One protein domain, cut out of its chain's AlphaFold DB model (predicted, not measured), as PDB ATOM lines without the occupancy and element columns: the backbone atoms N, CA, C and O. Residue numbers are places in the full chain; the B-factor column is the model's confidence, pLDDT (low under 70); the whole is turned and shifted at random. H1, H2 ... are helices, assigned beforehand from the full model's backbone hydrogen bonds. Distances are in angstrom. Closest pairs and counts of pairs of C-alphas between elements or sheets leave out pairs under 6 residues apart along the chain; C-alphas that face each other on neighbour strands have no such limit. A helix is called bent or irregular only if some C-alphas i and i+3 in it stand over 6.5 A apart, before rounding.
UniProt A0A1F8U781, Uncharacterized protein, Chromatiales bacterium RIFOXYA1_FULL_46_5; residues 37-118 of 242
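What this domain is: This is residues 37 to 118 of the 242 residues of an uncharacterized protein of Chromatiales bacterium RIFOXYA1_FULL_46_5 (UniProt A0A1F8U781). Two helices, H3 and the long H4, meet near their ends in an open V, and a second pair, H1 and H2, joined at a corner of their own, packs on it: H1 bridges the two arms of the V and H2 crosses H3. The last residues of H4, 110 to 118, stick out as an arm beyond this small body. The printed part has 82 residues with four named helices, in the order H1, H2, H3, H4, and no named strand; the class is all helix. The whole is compact, with a radius of gyration of the C-alphas of 12.7 A, and spans 42 by 29 by 21 A, the arm of H4 adding to the longest span.

How they stand to each other: Along the printed part, the first helix is H1, residues 43 to 54, which is one of two hubs, touching three other helices. A tight link of 1 residue joins it to H2, residues 56 to 68. H1 and H2 touch only at the corner by this link, with residues 51 to 52 of H1 and 58 to 60 of H2; the closest C-alphas, those of Leu 52 and Ala 59, are 5.1 A apart. Their lines stand at a steep tilt of 52 degrees, opposite ways. A long link of 11 residues leads to H3, residues 80 to 93, the other hub with three touching helices. Residues 80 to 84 of H3 touch residues 44 to 48 of H1, closest at the C-alphas of Thr 45 and Ala 80, 4.5 A apart; the two run the same way at a steep tilt of 68 degrees, only just short of about perpendicular. H2 touches H3 with its residues 62 to 66, the closest C-alphas being those of Ala 66 and Cys 82 at 6.2 A, at a steep tilt of 63 degrees, opposite ways. A tight link of 1 residue joins H3 to H4, residues 95 to 118. These two form a helical hairpin at a steep tilt of 42 degrees, opposite ways; they touch with residues 87 to 91 and 97 to 98, and the closest C-alphas, those of Ala 91 and Leu 98, are 6.1 A apart. H4 touches H1 with its residues 101 to 108, closest at the C-alphas of Lys 47 and Phe 105, 6.9 A apart, about perpendicular at 75 degrees. H2 and H4 are close but not clearly touching: the closest C-alphas, of Thr 58 and Gly 97, are 6.5 A apart. The helix packing is mostly crossed: leaving out H1 and H2, which touch only at the corner, 0 of the 4 pairs of helices that touch are at a shallow tilt. Every O i to N i+4 pair is within hydrogen-bond range in H1 and H2, against 7 of 10 in H3 and 19 of 20 in H4.

Where its parts are: H1 begins at C-alpha 43 at (15.103, 32.504, -44.363) and is 16.2 A long. H2 measures 18.7 A from Gly 56 to Thr 68. H3 begins at C-alpha 80 at (8.877, 35.248, -49.395) and is 19.9 A long; it is irregular, with C-alphas 81 and 84 7.4 A apart. H4, the longest helix, measures 35.6 A from Pro 95 to C-alpha 118 at (32.874, 20.190, -47.024); it is irregular, with C-alphas 115 and 118 7.5 A apart.

The domain as a whole: The two C-alphas farthest apart, those of Thr 68 and Ala 118, are 41.8 A apart. Residues 110 to 118 of H4 stand free; without them the body of 73 residues spans 31 by 25 by 19 A. The printed part has no cut, and its one long link is that from H2 to H3. The mean pLDDT of the printed part is 89.3; residues 72 to 77, within that link, are under 70.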
ATOM      1  N   LEU A  37      18.648  29.475 -42.942       94.56
ATOM      2  CA  LEU A  37      17.255  29.240 -42.549       94.56
ATOM      3  C   LEU A  37      16.759  30.232 -41.491       94.56
ATOM      4  O   LEU A  37      15.568  30.553 -41.463       94.56
ATOM      5  N   GLU A  38      17.645  30.708 -40.620       94.88
ATOM      6  CA  GLU A  38      17.338  31.705 -39.583       94.88
ATOM      7  C   GLU A  38      17.631  33.152 -40.012       94.88
ATOM      8  O   GLU A  38      17.310  34.090 -39.288       94.88
ATOM      9  N   SER A  39      18.180  33.350 -41.210       96.62
ATOM     10  CA  SER A  39      18.424  34.664 -41.801       96.62
ATOM     11  C   SER A  39      17.114  35.426 -41.987       96.62
ATOM     12  O   SER A  39      16.180  34.912 -42.606       96.62
ATOM     13  N   ALA A  40      17.051  36.680 -41.538       94.81
ATOM     14  CA  ALA A  40      15.894  37.533 -41.803       94.81
ATOM     15  C   ALA A  40      15.738  37.834 -43.308       94.81
ATOM     16  O   ALA A  40      14.621  37.965 -43.802       94.81
ATOM     17  N   SER A  41      16.854  37.889 -44.043       94.06
ATOM     18  CA  SER A  41      16.875  38.226 -45.471       94.06
ATOM     19  C   SER A  41      16.635  37.013 -46.373       94.06
ATOM     20  O   SER A  41      15.947  37.122 -47.387       94.06
ATOM     21  N   PHE A  42      17.192  35.847 -46.024       95.00
ATOM     22  CA  PHE A  42      17.109  34.640 -46.860       95.00
ATOM     23  C   PHE A  42      16.138  33.579 -46.338       95.00
ATOM     24  O   PHE A  42      15.544  32.849 -47.137       95.00
ATOM     25  N   GLY A  43      15.930  33.510 -45.024       95.06
ATOM     26  CA  GLY A  43      15.103  32.504 -44.363       95.06
ATOM     27  C   GLY A  43      13.676  32.435 -44.908       95.06
ATOM     28  O   GLY A  43      13.254  31.335 -45.263       95.06
ATOM     29  N   PRO A  44      12.944  33.561 -45.056       93.88
ATOM     30  CA  PRO A  44      11.596  33.555 -45.625       93.88
ATOM     31  C   PRO A  44      11.531  32.927 -47.023       93.88
ATOM     32  O   PRO A  44      10.679  32.082 -47.286       93.88
ATOM     33  N   THR A  45      12.475  33.264 -47.905       92.56
ATOM     34  CA  THR A  45      12.547  32.715 -49.269       92.56
ATOM     35  C   THR A  45      12.832  31.216 -49.264       92.56
ATOM     36  O   THR A  45      12.159  30.454 -49.964       92.56
ATOM     37  N   ILE A  46      13.808  30.773 -48.466       93.94
ATOM     38  CA  ILE A  46      14.183  29.357 -48.364       93.94
ATOM     39  C   ILE A  46      13.016  28.551 -47.798       93.94
ATOM     40  O   ILE A  46      12.576  27.579 -48.407       93.94
ATOM     41  N   LYS A  47      12.473  28.975 -46.655       94.75
ATOM     42  CA  LYS A  47      11.395  28.269 -45.964       94.75
ATOM     43  C   LYS A  47      10.117  28.219 -46.796       94.75
ATOM     44  O   LYS A  47       9.477  27.173 -46.860       94.75
ATOM     45  N   ALA A  48       9.783  29.293 -47.505       93.88
ATOM     46  CA  ALA A  48       8.656  29.276 -48.422       93.88
ATOM     47  C   ALA A  48       8.881  28.332 -49.616       93.88
ATOM     48  O   ALA A  48       7.960  27.629 -50.028       93.88
ATOM     49  N   SER A  49      10.110  28.252 -50.136       92.81
ATOM     50  CA  SER A  49      10.460  27.296 -51.197       92.81
ATOM     51  C   SER A  49      10.333  25.851 -50.720       92.81
ATOM     52  O   SER A  49       9.772  25.020 -51.429       92.81
ATOM     53  N   VAL A  50      10.807  25.555 -49.506       93.62
ATOM     54  CA  VAL A  50      10.692  24.224 -48.892       93.62
ATOM     55  C   VAL A  50       9.228  23.862 -48.650       93.62
ATOM     56  O   VAL A  50       8.825  22.751 -48.979       93.62
ATOM     57  N   LEU A  51       8.420  24.797 -48.140       94.12
ATOM     58  CA  LEU A  51       6.982  24.600 -47.958       94.12
ATOM     59  C   LEU A  51       6.291  24.249 -49.283       94.12
ATOM     60  O   LEU A  51       5.570  23.259 -49.357       94.12
ATOM     61  N   LEU A  52       6.532  25.036 -50.334       91.62
ATOM     62  CA  LEU A  52       5.929  24.802 -51.647       91.62
ATOM     63  C   LEU A  52       6.420  23.497 -52.285       91.62
ATOM     64  O   LEU A  52       5.620  22.767 -52.864       91.62
ATOM     65  N   GLY A  53       7.707  23.174 -52.139       89.69
ATOM     66  CA  GLY A  53       8.293  21.929 -52.636       89.69
ATOM     67  C   GLY A  53       7.798  20.681 -51.901       89.69
ATOM     68  O   GLY A  53       7.657  19.629 -52.522       89.69
ATOM     69  N   ALA A  54       7.490  20.788 -50.604       89.62
ATOM     70  CA  ALA A  54       6.883  19.707 -49.825       89.62
ATOM     71  C   ALA A  54       5.425  19.431 -50.237       89.62
ATOM     72  O   ALA A  54       4.941  18.307 -50.088       89.62
ATOM     73  N   GLY A  55       4.731  20.438 -50.777       88.62
ATOM     74  CA  GLY A  55       3.355  20.319 -51.249       88.62
ATOM     75  C   GLY A  55       2.338  20.081 -50.124       88.62
ATOM     76  O   GLY A  55       2.528  20.466 -48.969       88.62
ATOM     77  N   GLY A  56       1.208  19.467 -50.475       90.31
ATOM     78  CA  GLY A  56       0.134  19.166 -49.527       90.31
ATOM     79  C   GLY A  56      -0.722  20.375 -49.132       90.31
ATOM     80  O   GLY A  56      -0.678  21.444 -49.743       90.31
ATOM     81  N   THR A  57      -1.552  20.191 -48.104       92.50
ATOM     82  CA  THR A  57      -2.584  21.165 -47.710       92.50
ATOM     83  C   THR A  57      -2.005  22.455 -47.133       92.50
ATOM     84  O   THR A  57      -2.534  23.525 -47.419       92.50
ATOM     85  N   THR A  58      -0.897  22.395 -46.385       92.81
ATOM     86  CA  THR A  58      -0.222  23.597 -45.862       92.81
ATOM     87  C   THR A  58       0.369  24.448 -46.989       92.81
ATOM     88  O   THR A  58       0.266  25.670 -46.943       92.81
ATOM     89  N   ALA A  59       0.936  23.829 -48.033       91.69
ATOM     90  CA  ALA A  59       1.448  24.551 -49.199       91.69
ATOM     91  C   ALA A  59       0.320  25.197 -50.022       91.69
ATOM     92  O   ALA A  59       0.453  26.337 -50.476       91.69
ATOM     93  N   ALA A  60      -0.812  24.499 -50.168       91.56
ATOM     94  CA  ALA A  60      -2.011  25.057 -50.792       91.56
ATOM     95  C   ALA A  60      -2.554  26.253 -49.988       91.56
ATOM     96  O   ALA A  60      -2.815  27.307 -50.562       91.56
ATOM     97  N   ALA A  61      -2.629  26.129 -48.658       92.69
ATOM     98  CA  ALA A  61      -3.045  27.213 -47.771       92.69
ATOM     99  C   ALA A  61      -2.098  28.421 -47.841       92.69
ATOM    100  O   ALA A  61      -2.561  29.557 -47.834       92.69
ATOM    101  N   TYR A  62      -0.787  28.194 -47.953       92.31
ATOM    102  CA  TYR A  62       0.179  29.276 -48.139       92.31
ATOM    103  C   TYR A  62       0.006  29.992 -49.476       92.31
ATOM    104  O   TYR A  62       0.058  31.216 -49.523       92.31
ATOM    105  N   THR A  63      -0.239  29.245 -50.553       89.44
ATOM    106  CA  THR A  63      -0.482  29.828 -51.880       89.44
ATOM    107  C   THR A  63      -1.742  30.695 -51.873       89.44
ATOM    108  O   THR A  63      -1.711  31.819 -52.365       89.44
ATOM    109  N   GLU A  64      -2.821  30.218 -51.247       90.12
ATOM    110  CA  GLU A  64      -4.066  30.981 -51.089       90.12
ATOM    111  C   GLU A  64      -3.871  32.225 -50.211       90.12
ATOM    112  O   GLU A  64      -4.306  33.327 -50.557       90.12
ATOM    113  N   PHE A  65      -3.156  32.073 -49.091       91.19
ATOM    114  CA  PHE A  65      -2.800  33.185 -48.215       91.19
ATOM    115  C   PHE A  65      -1.995  34.243 -48.977       91.19
ATOM    116  O   PHE A  65      -2.283  35.435 -48.868       91.19
ATOM    117  N   ALA A  66      -1.015  33.820 -49.778       89.38
ATOM    118  CA  ALA A  66      -0.181  34.717 -50.560       89.38
ATOM    119  C   ALA A  66      -0.969  35.442 -51.663       89.38
ATOM    120  O   ALA A  66      -0.772  36.643 -51.870       89.38
ATOM    121  N   ALA A  67      -1.893  34.743 -52.332       85.94
ATOM    122  CA  ALA A  67      -2.783  35.328 -53.331       85.94
ATOM    123  C   ALA A  67      -3.710  36.385 -52.710       85.94
ATOM    124  O   ALA A  67      -3.831  37.492 -53.236       85.94
ATOM    125  N   THR A  68      -4.297  36.083 -51.550       88.75
ATOM    126  CA  THR A  68      -5.205  36.993 -50.834       88.75
ATOM    127  C   THR A  68      -4.494  38.258 -50.345       88.75
ATOM    128  O   THR A  68      -5.056  39.349 -50.404       88.75
ATOM    129  N   ASN A  69      -3.246  38.135 -49.886       87.19
ATOM    130  CA  ASN A  69      -2.497  39.243 -49.283       87.19
ATOM    131  C   ASN A  69      -1.608  40.017 -50.275       87.19
ATOM    132  O   ASN A  69      -0.867  40.901 -49.857       87.19
ATOM    133  N   SER A  70      -1.688  39.727 -51.582       79.94
ATOM    134  CA  SER A  70      -0.976  40.472 -52.638       79.94
ATOM    135  C   SER A  70       0.520  40.669 -52.354       79.94
ATOM    136  O   SER A  70       1.048  41.777 -52.437       79.94
ATOM    137  N   CYS A  71       1.215  39.582 -52.018       77.44
ATOM    138  CA  CYS A  71       2.589  39.561 -51.497       77.44
ATOM    139  C   CYS A  71       3.696  39.918 -52.520       77.44
ATOM    140  O   CYS A  71       4.805  39.384 -52.445       77.44
ATOM    141  N   GLY A  72       3.400  40.794 -53.487       63.22
ATOM    142  CA  GLY A  72       4.295  41.266 -54.545       63.22
ATOM    143  C   GLY A  72       3.627  41.352 -55.925       63.22
ATOM    144  O   GLY A  72       2.604  40.720 -56.192       63.22
ATOM    145  N   THR A  73       4.222  42.132 -56.833       45.66
ATOM    146  CA  THR A  73       3.809  42.213 -58.244       45.66
ATOM    147  C   THR A  73       4.387  41.033 -59.029       45.66
ATOM    148  O   THR A  73       5.562  41.051 -59.388       45.66
ATOM    149  N   GLY A  74       3.572  40.016 -59.311       47.94
ATOM    150  CA  GLY A  74       3.955  38.865 -60.139       47.94
ATOM    151  C   GLY A  74       3.986  37.557 -59.352       47.94
ATOM    152  O   GLY A  74       4.854  37.335 -58.515       47.94
ATOM    153  N   GLN A  75       3.024  36.685 -59.648       48.34
ATOM    154  CA  GLN A  75       2.828  35.374 -59.034       48.34
ATOM    155  C   GLN A  75       3.916  34.352 -59.414       48.34
ATOM    156  O   GLN A  75       3.646  33.374 -60.107       48.34
ATOM    157  N   ALA A  76       5.157  34.581 -58.989       56.50
ATOM    158  CA  ALA A  76       6.231  33.601 -59.088       56.50
ATOM    159  C   ALA A  76       6.660  33.169 -57.681       56.50
ATOM    160  O   ALA A  76       7.039  33.992 -56.845       56.50
ATOM    161  N   ALA A  77       6.573  31.861 -57.422       60.44
ATOM    162  CA  ALA A  77       7.041  31.232 -56.192       60.44
ATOM    163  C   ALA A  77       8.480  31.683 -55.850       60.44
ATOM    164  O   ALA A  77       9.293  31.808 -56.770       60.44
ATOM    165  N   PRO A  78       8.824  31.901 -54.560       71.25
ATOM    166  CA  PRO A  78       8.126  31.385 -53.374       71.25
ATOM    167  C   PRO A  78       7.416  32.420 -52.460       71.25
ATOM    168  O   PRO A  78       7.193  32.129 -51.290       71.25
ATOM    169  N   TYR A  79       7.018  33.612 -52.923       82.25
ATOM    170  CA  TYR A  79       6.210  34.570 -52.118       82.25
ATOM    171  C   TYR A  79       6.809  35.004 -50.760       82.25
ATOM    172  O   TYR A  79       6.076  35.291 -49.815       82.25
ATOM    173  N   ALA A  80       8.139  35.070 -50.652       85.44
ATOM    174  CA  ALA A  80       8.877  35.248 -49.395       85.44
ATOM    175  C   ALA A  80       8.336  36.344 -48.450       85.44
ATOM    176  O   ALA A  80       8.346  36.157 -47.235       85.44
ATOM    177  N   ALA A  81       7.823  37.453 -48.996       86.62
ATOM    178  CA  ALA A  81       7.285  38.582 -48.235       86.62
ATOM    179  C   ALA A  81       6.134  38.212 -47.277       86.62
ATOM    180  O   ALA A  81       5.954  38.883 -46.267       86.62
ATOM    181  N   CYS A  82       5.382  37.143 -47.559       89.25
ATOM    182  CA  CYS A  82       4.259  36.706 -46.726       89.25
ATOM    183  C   CYS A  82       4.541  35.473 -45.881       89.25
ATOM    184  O   CYS A  82       3.670  35.050 -45.123       89.25
ATOM    185  N   PHE A  83       5.738  34.893 -45.981       92.69
ATOM    186  CA  PHE A  83       6.058  33.674 -45.251       92.69
ATOM    187  C   PHE A  83       5.918  33.864 -43.733       92.69
ATOM    188  O   PHE A  83       5.273  33.052 -43.075       92.69
ATOM    189  N   ASN A  84       6.458  34.956 -43.184       93.44
ATOM    190  CA  ASN A  84       6.411  35.207 -41.740       93.44
ATOM    191  C   ASN A  84       4.969  35.395 -41.243       93.44
ATOM    192  O   ASN A  84       4.550  34.701 -40.320       93.44
ATOM    193  N   SER A  85       4.173  36.235 -41.913       93.56
ATOM    194  CA  SER A  85       2.761  36.445 -41.561       93.56
ATOM    195  C   SER A  85       1.913  35.182 -41.735       93.56
ATOM    196  O   SER A  85       0.998  34.934 -40.952       93.56
ATOM    197  N   PHE A  86       2.226  34.343 -42.728       94.81
ATOM    198  CA  PHE A  86       1.577  33.043 -42.871       94.81
ATOM    199  C   PHE A  86       1.917  32.112 -41.708       94.81
ATOM    200  O   PHE A  86       1.020  31.469 -41.174       94.81
ATOM    201  N   VAL A  87       3.185  32.035 -41.291       95.38
ATOM    202  CA  VAL A  87       3.599  31.204 -40.151       95.38
ATOM    203  C   VAL A  87       2.923  31.660 -38.856       95.38
ATOM    204  O   VAL A  87       2.478  30.811 -38.086       95.38
ATOM    205  N   GLU A  88       2.768  32.967 -38.641       95.38
ATOM    206  CA  GLU A  88       2.007  33.521 -37.511       95.38
ATOM    207  C   GLU A  88       0.530  33.099 -37.558       95.38
ATOM    208  O   GLU A  88      -0.011  32.597 -36.570       95.38
ATOM    209  N   ALA A  89      -0.118  33.217 -38.721       94.62
ATOM    210  CA  ALA A  89      -1.497  32.769 -38.906       94.62
ATOM    211  C   ALA A  89      -1.643  31.242 -38.740       94.62
ATOM    212  O   ALA A  89      -2.617  30.758 -38.154       94.62
ATOM    213  N   LEU A  90      -0.667  30.468 -39.223       95.44
ATOM    214  CA  LEU A  90      -0.629  29.010 -39.124       95.44
ATOM    215  C   LEU A  90      -0.438  28.552 -37.675       95.44
ATOM    216  O   LEU A  90      -1.070  27.583 -37.264       95.44
ATOM    217  N   ALA A  91       0.372  29.263 -36.885       96.19
ATOM    218  CA  ALA A  91       0.576  28.967 -35.469       96.19
ATOM    219  C   ALA A  91      -0.736  28.995 -34.673       96.19
ATOM    220  O   ALA A  91      -0.908  28.206 -33.748       96.19
ATOM    221  N   VAL A  92      -1.667  29.875 -35.051       96.00
ATOM    222  CA  VAL A  92      -2.990  29.988 -34.421       96.00
ATOM    223  C   VAL A  92      -3.983  28.990 -35.019       96.00
ATOM    224  O   VAL A  92      -4.702  28.314 -34.288       96.00
ATOM    225  N   SER A  93      -4.040  28.899 -36.349       95.38
ATOM    226  CA  SER A  93      -5.085  28.148 -37.060       95.38
ATOM    227  C   SER A  93      -4.804  26.650 -37.206       95.38
ATOM    228  O   SER A  93      -5.743  25.856 -37.269       95.38
ATOM    229  N   ASN A  94      -3.534  26.242 -37.267       94.81
ATOM    230  CA  ASN A  94      -3.122  24.850 -37.442       94.81
ATOM    231  C   ASN A  94      -1.724  24.571 -36.832       94.81
ATOM    232  O   ASN A  94      -0.744  24.376 -37.564       94.81
ATOM    233  N   PRO A  95      -1.619  24.472 -35.491       94.56
ATOM    234  CA  PRO A  95      -0.356  24.187 -34.805       94.56
ATOM    235  C   PRO A  95       0.313  22.875 -35.247       94.56
ATOM    236  O   PRO A  95       1.538  22.792 -35.316       94.56
ATOM    237  N   ALA A  96      -0.477  21.848 -35.580       93.31
ATOM    238  CA  ALA A  96       0.041  20.569 -36.066       93.31
ATOM    239  C   ALA A  96       0.695  20.708 -37.451       93.31
ATOM    240  O   ALA A  96       1.764  20.148 -37.694       93.31
ATOM    241  N   GLY A  97       0.089  21.501 -38.340       91.88
ATOM    242  CA  GLY A  97       0.666  21.853 -39.635       91.88
ATOM    243  C   GLY A  97       1.970  22.636 -39.495       91.88
ATOM    244  O   GLY A  97       2.925  22.350 -40.214       91.88
ATOM    245  N   LEU A  98       2.046  23.559 -38.530       94.38
ATOM    246  CA  LEU A  98       3.286  24.272 -38.219       94.38
ATOM    247  C   LEU A  98       4.379  23.331 -37.686       94.38
ATOM    248  O   LEU A  98       5.531  23.430 -38.102       94.38
ATOM    249  N   ALA A  99       4.032  22.387 -36.808       93.88
ATOM    250  CA  ALA A  99       4.980  21.393 -36.306       93.88
ATOM    251  C   ALA A  99       5.527  20.494 -37.430       93.88
ATOM    252  O   ALA A  99       6.738  20.278 -37.511       93.88
ATOM    253  N   ALA A 100       4.661  20.022 -38.333       92.25
ATOM    254  CA  ALA A 100       5.071  19.245 -39.502       92.25
ATOM    255  C   ALA A 100       5.976  20.060 -40.443       92.25
ATOM    256  O   ALA A 100       6.996  19.555 -40.910       92.25
ATOM    257  N   LEU A 101       5.651  21.335 -40.664       93.88
ATOM    258  CA  LEU A 101       6.461  22.236 -41.477       93.88
ATOM    259  C   LEU A 101       7.854  22.472 -40.868       93.88
ATOM    260  O   LEU A 101       8.860  22.401 -41.573       93.88
ATOM    261  N   ASN A 102       7.935  22.672 -39.551       93.56
ATOM    262  CA  ASN A 102       9.213  22.779 -38.847       93.56
ATOM    263  C   ASN A 102      10.046  21.494 -38.965       93.56
ATOM    264  O   ASN A 102      11.260  21.572 -39.139       93.56
ATOM    265  N   ALA A 103       9.414  20.315 -38.941       93.12
ATOM    266  CA  ALA A 103      10.113  19.057 -39.201       93.12
ATOM    267  C   ALA A 103      10.694  19.015 -40.627       93.12
ATOM    268  O   ALA A 103      11.850  18.625 -40.799       93.12
ATOM    269  N   SER A 104       9.951  19.489 -41.635       93.62
ATOM    270  CA  SER A 104      10.465  19.625 -43.005       93.62
ATOM    271  C   SER A 104      11.649  20.590 -43.096       93.62
ATOM    272  O   SER A 104      12.611  20.294 -43.804       93.62
ATOM    273  N   PHE A 105      11.633  21.705 -42.357       94.38
ATOM    274  CA  PHE A 105      12.781  22.616 -42.294       94.38
ATOM    275  C   PHE A 105      14.007  21.960 -41.673       94.38
ATOM    276  O   PHE A 105      15.095  22.114 -42.216       94.38
ATOM    277  N   SER A 106      13.847  21.179 -40.604       92.81
ATOM    278  CA  SER A 106      14.955  20.429 -40.001       92.81
ATOM    279  C   SER A 106      15.541  19.388 -40.960       92.81
ATOM    280  O   SER A 106      16.761  19.280 -41.079       92.81
ATOM    281  N   SER A 107      14.701  18.649 -41.694       94.12
ATOM    282  CA  SER A 107      15.171  17.700 -42.715       94.12
ATOM    283  C   SER A 107      15.890  18.399 -43.867       94.12
ATOM    284  O   SER A 107      16.941  17.930 -44.310       94.12
ATOM    285  N   PHE A 108      15.361  19.534 -44.330       94.75
ATOM    286  CA  PHE A 108      16.025  20.357 -45.336       94.75
ATOM    287  C   PHE A 108      17.369  20.882 -44.825       94.75
ATOM    288  O   PHE A 108      18.363  20.752 -45.530       94.75
ATOM    289  N   ALA A 109      17.428  21.411 -43.599       93.69
ATOM    290  CA  ALA A 109      18.654  21.912 -42.982       93.69
ATOM    291  C   ALA A 109      19.736  20.830 -42.921       93.69
ATOM    292  O   ALA A 109      20.875  21.070 -43.309       93.69
ATOM    293  N   PHE A 110      19.363  19.622 -42.489       93.50
ATOM    294  CA  PHE A 110      20.262  18.473 -42.430       93.50
ATOM    295  C   PHE A 110      20.807  18.096 -43.815       93.50
ATOM    296  O   PHE A 110      22.018  17.948 -43.988       93.50
ATOM    297  N   ALA A 111      19.930  17.975 -44.815       95.19
ATOM    298  CA  ALA A 111      20.336  17.634 -46.176       95.19
ATOM    299  C   ALA A 111      21.201  18.737 -46.809       95.19
ATOM    300  O   ALA A 111      22.259  18.448 -47.366       95.19
ATOM    301  N   ALA A 112      20.790  20.000 -46.682       94.75
ATOM    302  CA  ALA A 112      21.527  21.147 -47.197       94.75
ATOM    303  C   ALA A 112      22.905  21.255 -46.538       94.75
ATOM    304  O   ALA A 112      23.898  21.386 -47.250       94.75
ATOM    305  N   GLN A 113      22.982  21.104 -45.209       92.50
ATOM    306  CA  GLN A 113      24.258  21.106 -44.502       92.50
ATOM    307  C   GLN A 113      25.139  19.955 -44.979       92.50
ATOM    308  O   GLN A 113      26.299  20.202 -45.255       92.50
ATOM    309  N   THR A 114      24.604  18.744 -45.171       93.44
ATOM    310  CA  THR A 114      25.373  17.596 -45.696       93.44
ATOM    311  C   THR A 114      26.013  17.906 -47.054       93.44
ATOM    312  O   THR A 114      27.157  17.532 -47.298       93.44
ATOM    313  N   VAL A 115      25.298  18.615 -47.932       95.12
ATOM    314  CA  VAL A 115      25.816  19.022 -49.248       95.12
ATOM    315  C   VAL A 115      26.881  20.113 -49.124       95.12
ATOM    316  O   VAL A 115      27.875  20.081 -49.848       95.12
ATOM    317  N   THR A 116      26.697  21.080 -48.222       93.00
ATOM    318  CA  THR A 116      27.624  22.212 -48.059       93.00
ATOM    319  C   THR A 116      28.745  21.957 -47.056       93.00
ATOM    320  O   THR A 116      29.630  22.800 -46.933       93.00
ATOM    321  N   ASP A 117      28.734  20.825 -46.348       92.31
ATOM    322  CA  ASP A 117      29.563  20.611 -45.159       92.31
ATOM    323  C   ASP A 117      31.054  20.718 -45.469       92.31
ATOM    324  O   ASP A 117      31.798  21.412 -44.783       92.31
ATOM    325  N   ALA A 118      31.484  20.124 -46.584       93.31
ATOM    326  CA  ALA A 118      32.874  20.190 -47.024       93.31
ATOM    327  C   ALA A 118      33.365  21.631 -47.260       93.31
ATOM    328  O   ALA A 118      34.564  21.871 -47.218       93.31
TER     329      ALA A 118